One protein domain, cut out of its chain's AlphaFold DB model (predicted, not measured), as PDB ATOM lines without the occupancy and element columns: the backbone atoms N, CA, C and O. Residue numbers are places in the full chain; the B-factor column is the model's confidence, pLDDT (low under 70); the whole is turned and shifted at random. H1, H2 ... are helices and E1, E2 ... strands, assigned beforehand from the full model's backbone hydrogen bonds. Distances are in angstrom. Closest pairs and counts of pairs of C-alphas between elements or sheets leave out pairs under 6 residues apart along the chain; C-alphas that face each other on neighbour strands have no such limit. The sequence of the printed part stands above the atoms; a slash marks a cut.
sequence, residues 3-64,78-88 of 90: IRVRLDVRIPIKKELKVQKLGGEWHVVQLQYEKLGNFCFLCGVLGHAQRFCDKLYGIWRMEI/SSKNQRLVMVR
ATOM      1  N   ILE A   3      -6.421 -15.893  39.560       77.31
ATOM      2  CA  ILE A   3      -5.299 -16.841  39.582       77.31
ATOM      3  C   ILE A   3      -4.474 -16.636  38.307       77.31
ATOM      4  O   ILE A   3      -5.028 -16.430  37.230       77.31
ATOM      5  N   ARG A   4      -3.144 -16.645  38.408       75.69
ATOM      6  CA  ARG A   4      -2.248 -16.620  37.240       75.69
ATOM      7  C   ARG A   4      -1.715 -18.026  37.019       75.69
ATOM      8  O   ARG A   4      -1.127 -18.595  37.931       75.69
ATOM      9  N   VAL A   5      -1.930 -18.571  35.829       75.00
ATOM     10  CA  VAL A   5      -1.504 -19.924  35.458       75.00
ATOM     11  C   VAL A   5      -0.816 -19.906  34.102       75.00
ATOM     12  O   VAL A   5      -1.046 -19.012  33.289       75.00
ATOM     13  N   ARG A   6       0.033 -20.903  33.853       73.94
ATOM     14  CA  ARG A   6       0.615 -21.141  32.535       73.94
ATOM     15  C   ARG A   6      -0.334 -22.018  31.714       73.94
ATOM     16  O   ARG A   6      -0.575 -23.154  32.104       73.94
ATOM     17  N   LEU A   7      -0.883 -21.502  30.614       75.88
ATOM     18  CA  LEU A   7      -1.792 -22.237  29.723       75.88
ATOM     19  C   LEU A   7      -1.205 -22.347  28.312       75.88
ATOM     20  O   LEU A   7      -0.636 -21.386  27.793       75.88
ATOM     21  N   ASP A   8      -1.368 -23.507  27.676       75.19
ATOM     22  CA  ASP A   8      -1.141 -23.642  26.236       75.19
ATOM     23  C   ASP A   8      -2.429 -23.260  25.499       75.19
ATOM     24  O   ASP A   8      -3.448 -23.930  25.635       75.19
ATOM     25  N   VAL A   9      -2.401 -22.175  24.722       74.00
ATOM     26  CA  VAL A   9      -3.596 -21.722  23.979       74.00
ATOM     27  C   VAL A   9      -3.764 -22.415  22.634       74.00
ATOM     28  O   VAL A   9      -4.731 -22.135  21.932       74.00
ATOM     29  N   ARG A  10      -2.800 -23.244  22.217       73.31
ATOM     30  CA  ARG A  10      -2.957 -24.062  21.007       73.31
ATOM     31  C   ARG A  10      -4.027 -25.132  21.213       73.31
ATOM     32  O   ARG A  10      -4.526 -25.696  20.249       73.31
ATOM     33  N   ILE A  11      -4.381 -25.386  22.469       78.81
ATOM     34  CA  ILE A  11      -5.422 -26.311  22.889       78.81
ATOM     35  C   ILE A  11      -6.681 -25.500  23.234       78.81
ATOM     36  O   ILE A  11      -6.567 -24.410  23.810       78.81
ATOM     37  N   PRO A  12      -7.890 -26.008  22.925       80.75
ATOM     38  CA  PRO A  12      -9.134 -25.379  23.344       80.75
ATOM     39  C   PRO A  12      -9.163 -25.109  24.852       80.75
ATOM     40  O   PRO A  12      -8.942 -25.996  25.678       80.75
ATOM     41  N   ILE A  13      -9.463 -23.865  25.211       84.06
ATOM     42  CA  ILE A  13      -9.506 -23.426  26.602       84.06
ATOM     43  C   ILE A  13     -10.827 -23.879  27.242       84.06
ATOM     44  O   ILE A  13     -11.908 -23.663  26.689       84.06
ATOM     45  N   LYS A  14     -10.754 -24.489  28.431       86.31
ATOM     46  CA  LYS A  14     -11.935 -24.965  29.170       86.31
ATOM     47  C   LYS A  14     -12.751 -23.793  29.718       86.31
ATOM     48  O   LYS A  14     -12.195 -22.920  30.378       86.31
ATOM     49  N   LYS A  15     -14.069 -23.802  29.502       87.12
ATOM     50  CA  LYS A  15     -14.995 -22.784  30.036       87.12
ATOM     51  C   LYS A  15     -15.449 -23.067  31.467       87.12
ATOM     52  O   LYS A  15     -15.833 -22.148  32.178       87.12
ATOM     53  N   GLU A  16     -15.388 -24.324  31.889       89.81
ATOM     54  CA  GLU A  16     -15.881 -24.767  33.189       89.81
ATOM     55  C   GLU A  16     -14.926 -25.788  33.807       89.81
ATOM     56  O   GLU A  16     -14.255 -26.548  33.100       89.81
ATOM     57  N   LEU A  17     -14.867 -25.801  35.137       87.81
ATOM     58  CA  LEU A  17     -14.094 -26.753  35.922       87.81
ATOM     59  C   LEU A  17     -14.991 -27.382  36.986       87.81
ATOM     60  O   LEU A  17     -15.597 -26.670  37.782       87.81
ATOM     61  N   LYS A  18     -15.037 -28.716  37.024       89.88
ATOM     62  CA  LYS A  18     -15.655 -29.454  38.129       89.88
ATOM     63  C   LYS A  18     -14.642 -29.583  39.257       89.88
ATOM     64  O   LYS A  18     -13.568 -30.146  39.056       89.88
ATOM     65  N   VAL A  19     -14.978 -29.050  40.422       88.44
ATOM     66  CA  VAL A  19     -14.143 -29.086  41.622       88.44
ATOM     67  C   VAL A  19     -14.899 -29.853  42.693       88.44
ATOM     68  O   VAL A  19     -16.045 -29.528  42.996       88.44
ATOM     69  N   GLN A  20     -14.265 -30.871  43.263       90.62
ATOM     70  CA  GLN A  20     -14.826 -31.588  44.398       90.62
ATOM     71  C   GLN A  20     -14.423 -30.874  45.688       90.62
ATOM     72  O   GLN A  20     -13.240 -30.604  45.910       90.62
ATOM     73  N   LYS A  21     -15.400 -30.538  46.532       82.25
ATOM     74  CA  LYS A  21     -15.118 -30.036  47.881       82.25
ATOM     75  C   LYS A  21     -14.726 -31.192  48.799       82.25
ATOM     76  O   LYS A  21     -15.115 -32.339  48.581       82.25
ATOM     77  N   LEU A  22     -13.992 -30.867  49.863       80.81
ATOM     78  CA  LEU A  22     -13.770 -31.785  50.977       80.81
ATOM     79  C   LEU A  22     -15.153 -32.143  51.558       80.81
ATOM     80  O   LEU A  22     -15.818 -31.276  52.117       80.81
ATOM     81  N   GLY A  23     -15.630 -33.364  51.315       82.69
ATOM     82  CA  GLY A  23     -17.021 -33.767  51.576       82.69
ATOM     83  C   GLY A  23     -17.726 -34.438  50.390       82.69
ATOM     84  O   GLY A  23     -18.836 -34.927  50.545       82.69
ATOM     85  N   GLY A  24     -17.088 -34.500  49.216       86.31
ATOM     86  CA  GLY A  24     -17.539 -35.319  48.082       86.31
ATOM     87  C   GLY A  24     -18.488 -34.618  47.108       86.31
ATOM     88  O   GLY A  24     -18.686 -35.109  45.996       86.31
ATOM     89  N   GLU A  25     -19.012 -33.450  47.476       89.62
ATOM     90  CA  GLU A  25     -19.892 -32.653  46.625       89.62
ATOM     91  C   GLU A  25     -19.118 -32.022  45.453       89.62
ATOM     92  O   GLU A  25     -18.083 -31.367  45.636       89.62
ATOM     93  N   TRP A  26     -19.635 -32.213  44.238       87.38
ATOM     94  CA  TRP A  26     -19.086 -31.639  43.015       87.38
ATOM     95  C   TRP A  26     -19.702 -30.274  42.734       87.38
ATOM     96  O   TRP A  26     -20.915 -30.143  42.626       87.38
ATOM     97  N   HIS A  27     -18.850 -29.274  42.532       88.75
ATOM     98  CA  HIS A  27     -19.248 -27.924  42.147       88.75
ATOM     99  C   HIS A  27     -18.696 -27.595  40.767       88.75
ATOM    100  O   HIS A  27     -17.525 -27.851  40.483       88.75
ATOM    101  N   VAL A  28     -19.528 -27.015  39.903       89.31
ATOM    102  CA  VAL A  28     -19.090 -26.510  38.597       89.31
ATOM    103  C   VAL A  28     -18.743 -25.036  38.751       89.31
ATOM    104  O   VAL A  28     -19.556 -24.241  39.214       89.31
ATOM    105  N   VAL A  29     -17.526 -24.662  38.369       87.81
ATOM    106  CA  VAL A  29     -17.065 -23.274  38.410       87.81
ATOM    107  C   VAL A  29     -16.836 -22.783  36.993       87.81
ATOM    108  O   VAL A  29     -16.142 -23.437  36.212       87.81
ATOM    109  N   GLN A  30     -17.380 -21.610  36.677       88.88
ATOM    110  CA  GLN A  30     -17.144 -20.968  35.392       88.88
ATOM    111  C   GLN A  30     -15.794 -20.248  35.385       88.88
ATOM    112  O   GLN A  30     -15.438 -19.485  36.290       88.88
ATOM    113  N   LEU A  31     -15.030 -20.523  34.334       85.75
ATOM    114  CA  LEU A  31     -13.704 -19.987  34.098       85.75
ATOM    115  C   LEU A  31     -13.804 -18.824  33.114       85.75
ATOM    116  O   LEU A  31     -14.132 -19.013  31.942       85.75
ATOM    117  N   GLN A  32     -13.487 -17.620  33.582       83.81
ATOM    118  CA  GLN A  32     -13.322 -16.454  32.724       83.81
ATOM    119  C   GLN A  32     -11.840 -16.154  32.537       83.81
ATOM    120  O   GLN A  32     -11.039 -16.262  33.464       83.81
ATOM    121  N   TYR A  33     -11.465 -15.758  31.329       81.56
ATOM    122  CA  TYR A  33     -10.079 -15.483  30.981       81.56
ATOM    123  C   TYR A  33      -9.931 -14.032  30.570       81.56
ATOM    124  O   TYR A  33     -10.776 -13.483  29.864       81.56
ATOM    125  N   GLU A  34      -8.827 -13.418  30.971       79.81
ATOM    126  CA  GLU A  34      -8.459 -12.122  30.416       79.81
ATOM    127  C   GLU A  34      -8.118 -12.235  28.933       79.81
ATOM    128  O   GLU A  34      -7.606 -13.261  28.468       79.81
ATOM    129  N   LYS A  35      -8.383 -11.147  28.202       76.56
ATOM    130  CA  LYS A  35      -8.005 -11.026  26.797       76.56
ATOM    131  C   LYS A  35      -6.507 -11.283  26.668       76.56
ATOM    132  O   LYS A  35      -5.689 -10.627  27.312       76.56
ATOM    133  N   LEU A  36      -6.164 -12.247  25.822       75.62
ATOM    134  CA  LEU A  36      -4.779 -12.545  25.510       75.62
ATOM    135  C   LEU A  36      -4.167 -11.337  24.781       75.62
ATOM    136  O   LEU A  36      -4.793 -10.789  23.872       75.62
ATOM    137  N   GLY A  37      -2.966 -10.913  25.186       79.50
ATOM    138  CA  GLY A  37      -2.213  -9.883  24.464       79.50
ATOM    139  C   GLY A  37      -1.870 -10.314  23.030       79.50
ATOM    140  O   GLY A  37      -2.214 -11.422  22.616       79.50
ATOM    141  N   ASN A  38      -1.168  -9.459  22.278       82.81
ATOM    142  CA  ASN A  38      -0.782  -9.740  20.889       82.81
ATOM    143  C   ASN A  38      -0.144 -11.132  20.767       82.81
ATOM    144  O   ASN A  38       0.917 -11.382  21.340       82.81
ATOM    145  N   PHE A  39      -0.826 -12.031  20.059       82.88
ATOM    146  CA  PHE A  39      -0.398 -13.406  19.851       82.88
ATOM    147  C   PHE A  39       0.060 -13.603  18.414       82.88
ATOM    148  O   PHE A  39      -0.643 -13.237  17.469       82.88
ATOM    149  N   CYS A  40       1.223 -14.226  18.259       82.06
ATOM    150  CA  CYS A  40       1.743 -14.583  16.958       82.06
ATOM    151  C   CYS A  40       1.327 -16.003  16.578       82.06
ATOM    152  O   CYS A  40       1.832 -16.980  17.135       82.06
ATOM    153  N   PHE A  41       0.448 -16.113  15.581       79.62
ATOM    154  CA  PHE A  41       0.021 -17.396  15.020       79.62
ATOM    155  C   PHE A  41       1.129 -18.122  14.240       79.62
ATOM    156  O   PHE A  41       1.023 -19.325  14.043       79.62
ATOM    157  N   LEU A  42       2.206 -17.425  13.849       82.62
ATOM    158  CA  LEU A  42       3.349 -18.041  13.166       82.62
ATOM    159  C   LEU A  42       4.273 -18.788  14.140       82.62
ATOM    160  O   LEU A  42       4.684 -19.910  13.868       82.62
ATOM    161  N   CYS A  43       4.634 -18.171  15.270       78.25
ATOM    162  CA  CYS A  43       5.663 -18.710  16.168       78.25
ATOM    163  C   CYS A  43       5.145 -19.167  17.540       78.25
ATOM    164  O   CYS A  43       5.902 -19.775  18.293       78.25
ATOM    165  N   GLY A  44       3.880 -18.902  17.881       75.56
ATOM    166  CA  GLY A  44       3.266 -19.388  19.118       75.56
ATOM    167  C   GLY A  44       3.616 -18.593  20.385       75.56
ATOM    168  O   GLY A  44       3.301 -19.044  21.492       75.56
ATOM    169  N   VAL A  45       4.215 -17.404  20.266       77.38
ATOM    170  CA  VAL A  45       4.568 -16.545  21.417       77.38
ATOM    171  C   VAL A  45       3.667 -15.312  21.529       77.38
ATOM    172  O   VAL A  45       2.983 -14.920  20.581       77.38
ATOM    173  N   LEU A  46       3.631 -14.723  22.726       78.12
ATOM    174  CA  LEU A  46       2.962 -13.449  22.996       78.12
ATOM    175  C   LEU A  46       3.959 -12.293  22.889       78.12
ATOM    176  O   LEU A  46       5.136 -12.469  23.181       78.12
ATOM    177  N   GLY A  47       3.472 -11.113  22.516       82.19
ATOM    178  CA  GLY A  47       4.255  -9.876  22.447       82.19
ATOM    179  C   GLY A  47       4.259  -9.223  21.066       82.19
ATOM    180  O   GLY A  47       4.466  -8.020  20.973       82.19
ATOM    181  N   HIS A  48       3.938  -9.966  20.004       85.75
ATOM    182  CA  HIS A  48       3.853  -9.433  18.645       85.75
ATOM    183  C   HIS A  48       2.705 -10.070  17.854       85.75
ATOM    184  O   HIS A  48       2.239 -11.168  18.160       85.75
ATOM    185  N   ALA A  49       2.227  -9.355  16.836       85.38
ATOM    186  CA  ALA A  49       1.317  -9.908  15.838       85.38
ATOM    187  C   ALA A  49       2.125 -10.624  14.750       85.38
ATOM    188  O   ALA A  49       3.275 -10.268  14.518       85.38
ATOM    189  N   GLN A  50       1.512 -11.568  14.033       83.50
ATOM    190  CA  GLN A  50       2.174 -12.341  12.973       83.50
ATOM    191  C   GLN A  50       2.978 -11.476  11.989       83.50
ATOM    192  O   GLN A  50       4.121 -11.807  11.702       83.50
ATOM    193  N   ARG A  51       2.431 -10.333  11.555       82.69
ATOM    194  CA  ARG A  51       3.094  -9.383  10.639       82.69
ATOM    195  C   ARG A  51       4.410  -8.778  11.153       82.69
ATOM    196  O   ARG A  51       5.156  -8.220  10.368       82.69
ATOM    197  N   PHE A  52       4.663  -8.861  12.456       83.38
ATOM    198  CA  PHE A  52       5.869  -8.360  13.121       83.38
ATOM    199  C   PHE A  52       6.687  -9.507  13.726       83.38
ATOM    200  O   PHE A  52       7.367  -9.321  14.729       83.38
ATOM    201  N   CYS A  53       6.538 -10.725  13.203       84.44
ATOM    202  CA  CYS A  53       7.283 -11.868  13.701       84.44
ATOM    203  C   CYS A  53       8.662 -11.934  13.053       84.44
ATOM    204  O   CYS A  53       8.761 -12.012  11.832       84.44
ATOM    205  N   ASP A  54       9.711 -12.027  13.868       81.06
ATOM    206  CA  ASP A  54      11.090 -12.184  13.386       81.06
ATOM    207  C   ASP A  54      11.258 -13.443  12.520       81.06
ATOM    208  O   ASP A  54      11.984 -13.436  11.528       81.06
ATOM    209  N   LYS A  55      10.500 -14.514  12.815       76.75
ATOM    210  CA  LYS A  55      10.480 -15.727  11.979       76.75
ATOM    211  C   LYS A  55       9.882 -15.489  10.590       76.75
ATOM    212  O   LYS A  55      10.218 -16.220   9.666       76.75
ATOM    213  N   LEU A  56       9.018 -14.484  10.431       69.75
ATOM    214  CA  LEU A  56       8.438 -14.126   9.135       69.75
ATOM    215  C   LEU A  56       9.510 -13.535   8.208       69.75
ATOM    216  O   LEU A  56       9.466 -13.779   7.009       69.75
ATOM    217  N   TYR A  57      10.504 -12.841   8.772       62.38
ATOM    218  CA  TYR A  57      11.691 -12.360   8.058       62.38
ATOM    219  C   TYR A  57      12.790 -13.431   7.933       62.38
ATOM    220  O   TYR A  57      13.564 -13.401   6.983       62.38
ATOM    221  N   GLY A  58      12.831 -14.410   8.845       59.69
ATOM    222  CA  GLY A  58      13.775 -15.533   8.802       59.69
ATOM    223  C   GLY A  58      13.536 -16.539   7.668       59.69
ATOM    224  O   GLY A  58      14.497 -17.116   7.180       59.69
ATOM    225  N   ILE A  59      12.293 -16.711   7.198       54.12
ATOM    226  CA  ILE A  59      11.975 -17.576   6.038       54.12
ATOM    227  C   ILE A  59      12.506 -16.974   4.717       54.12
ATOM    228  O   ILE A  59      12.748 -17.707   3.764       54.12
ATOM    229  N   TRP A  60      12.754 -15.659   4.664       47.06
ATOM    230  CA  TRP A  60      13.389 -14.996   3.512       47.06
ATOM    231  C   TRP A  60      14.919 -15.028   3.550       47.06
ATOM    232  O   TRP A  60      15.555 -14.584   2.596       47.06
ATOM    233  N   ARG A  61      15.529 -15.562   4.618       44.00
ATOM    234  CA  ARG A  61      16.957 -15.874   4.620       44.00
ATOM    235  C   ARG A  61      17.132 -17.222   3.921       44.00
ATOM    236  O   ARG A  61      17.314 -18.249   4.564       44.00
ATOM    237  N   MET A  62      17.017 -17.201   2.589       42.59
ATOM    238  CA  MET A  62      17.698 -18.194   1.760       42.59
ATOM    239  C   MET A  62      19.143 -18.298   2.254       42.59
ATOM    240  O   MET A  62      19.758 -17.280   2.576       42.59
ATOM    241  N   GLU A  63      19.614 -19.534   2.368       45.84
ATOM    242  CA  GLU A  63      20.940 -19.937   2.825       45.84
ATOM    243  C   GLU A  63      22.036 -19.037   2.232       45.84
ATOM    244  O   GLU A  63      22.447 -19.194   1.086       45.84
ATOM    245  N   ILE A  64      22.517 -18.080   3.021       50.12
ATOM    246  CA  ILE A  64      23.889 -17.605   2.899       50.12
ATOM    247  C   ILE A  64      24.543 -18.075   4.186       50.12
ATOM    248  O   ILE A  64      24.246 -17.594   5.277       50.12
ATOM    249  N   SER A  78       6.175 -22.406  25.103       47.09
ATOM    250  CA  SER A  78       5.667 -21.048  25.312       47.09
ATOM    251  C   SER A  78       4.510 -21.141  26.302       47.09
ATOM    252  O   SER A  78       3.337 -21.235  25.948       47.09
ATOM    253  N   SER A  79       4.863 -21.247  27.577       44.06
ATOM    254  CA  SER A  79       3.945 -21.437  28.680       44.06
ATOM    255  C   SER A  79       3.367 -20.064  28.999       44.06
ATOM    256  O   SER A  79       4.037 -19.220  29.598       44.06
ATOM    257  N   LYS A  80       2.159 -19.782  28.513       51.16
ATOM    258  CA  LYS A  80       1.592 -18.432  28.569       51.16
ATOM    259  C   LYS A  80       1.069 -18.151  29.957       51.16
ATOM    260  O   LYS A  80       0.166 -18.846  30.397       51.16
ATOM    261  N   ASN A  81       1.559 -17.103  30.611       44.62
ATOM    262  CA  ASN A  81       0.958 -16.601  31.844       44.62
ATOM    263  C   ASN A  81      -0.412 -15.984  31.527       44.62
ATOM    264  O   ASN A  81      -0.523 -14.791  31.251       44.62
ATOM    265  N   GLN A  82      -1.457 -16.803  31.545       52.94
ATOM    266  CA  GLN A  82      -2.829 -16.359  31.389       52.94
ATOM    267  C   GLN A  82      -3.445 -16.168  32.773       52.94
ATOM    268  O   GLN A  82      -3.228 -16.941  33.711       52.94
ATOM    269  N   ARG A  83      -4.196 -15.080  32.918       49.81
ATOM    270  CA  ARG A  83      -4.861 -14.747  34.169       49.81
ATOM    271  C   ARG A  83      -6.300 -15.237  34.081       49.81
ATOM    272  O   ARG A  83      -7.077 -14.798  33.234       49.81
ATOM    273  N   LEU A  84      -6.587 -16.213  34.927       52.03
ATOM    274  CA  LEU A  84      -7.877 -16.844  35.087       52.03
ATOM    275  C   LEU A  84      -8.638 -16.115  36.196       52.03
ATOM    276  O   LEU A  84      -8.153 -15.947  37.320       52.03
ATOM    277  N   VAL A  85      -9.844 -15.679  35.876       55.22
ATOM    278  CA  VAL A  85     -10.805 -15.116  36.812       55.22
ATOM    279  C   VAL A  85     -11.851 -16.196  37.068       55.22
ATOM    280  O   VAL A  85     -12.576 -16.603  36.165       55.22
ATOM    281  N   MET A  86     -11.912 -16.690  38.303       47.25
ATOM    282  CA  MET A  86     -13.021 -17.545  38.724       47.25
ATOM    283  C   MET A  86     -14.225 -16.668  39.029       47.25
ATOM    284  O   MET A  86     -14.135 -15.783  39.892       47.25
ATOM    285  N   VAL A  87     -15.345 -16.957  38.373       54.44
ATOM    286  CA  VAL A  87     -16.650 -16.397  38.721       54.44
ATOM    287  C   VAL A  87     -17.448 -17.495  39.414       54.44
ATOM    288  O   VAL A  87     -17.502 -18.628  38.936       54.44
ATOM    289  N   ARG A  88     -18.010 -17.190  40.589       49.16
ATOM    290  CA  ARG A  88     -18.938 -18.107  41.258       49.16
ATOM    291  C   ARG A  88     -20.195 -18.196  40.395       49.16
ATOM    292  O   ARG A  88     -20.796 -17.160  40.126       49.16
TER     293      ARG A  88
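This is residues 3 to 64 and 78 to 88 of the 90 residues of the protein "zf-CCHC_4 domain-containing protein" of Trifolium medium (UniProt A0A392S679). A curled, twisted sheet of four strands, like part of a barrel, makes one end of a long rod; loops and the small helix H1 make the other, and residues 57 to 64 stick out. The printed part has 73 residues, with E1, E2, E3, H1, E4 along it; the antiparallel sheet runs E1, E4, E3, E2. The class is mostly strand, with under half of the residues in named elements. It is extended, radius of gyration of the C-alphas 18.0 A, spanning 66 by 20 by 16 A.

E1, residues 3 to 7, is antiparallel to E4, residues 80 to 87, at 134 degrees, with N 5 and O 82 3.0 A apart. E2, residues 16 to 20, and E3, residues 26 to 33, form a hairpin, with N 19 and O 27 2.8 A apart. E4 and E3 are antiparallel, with N 85 and O 32 2.8 A apart. H1, residues 54 to 58, is not on the sheet; its O i to N i+4 pair is within hydrogen-bond range.

E1 begins at C-alpha 3 (-5.299, -16.841, 39.582) and E4 ends at C-alpha 87 (-16.650, -16.397, 38.721). E3 measures 22.1 A, E4 21.0 A.

Residues 65 to 77 are cut out, C-alphas 64 and 78 being 29.1 A apart. E3 to H1 is a long link. Residues 56 to 64 and 78 to 88 have pLDDT under 70.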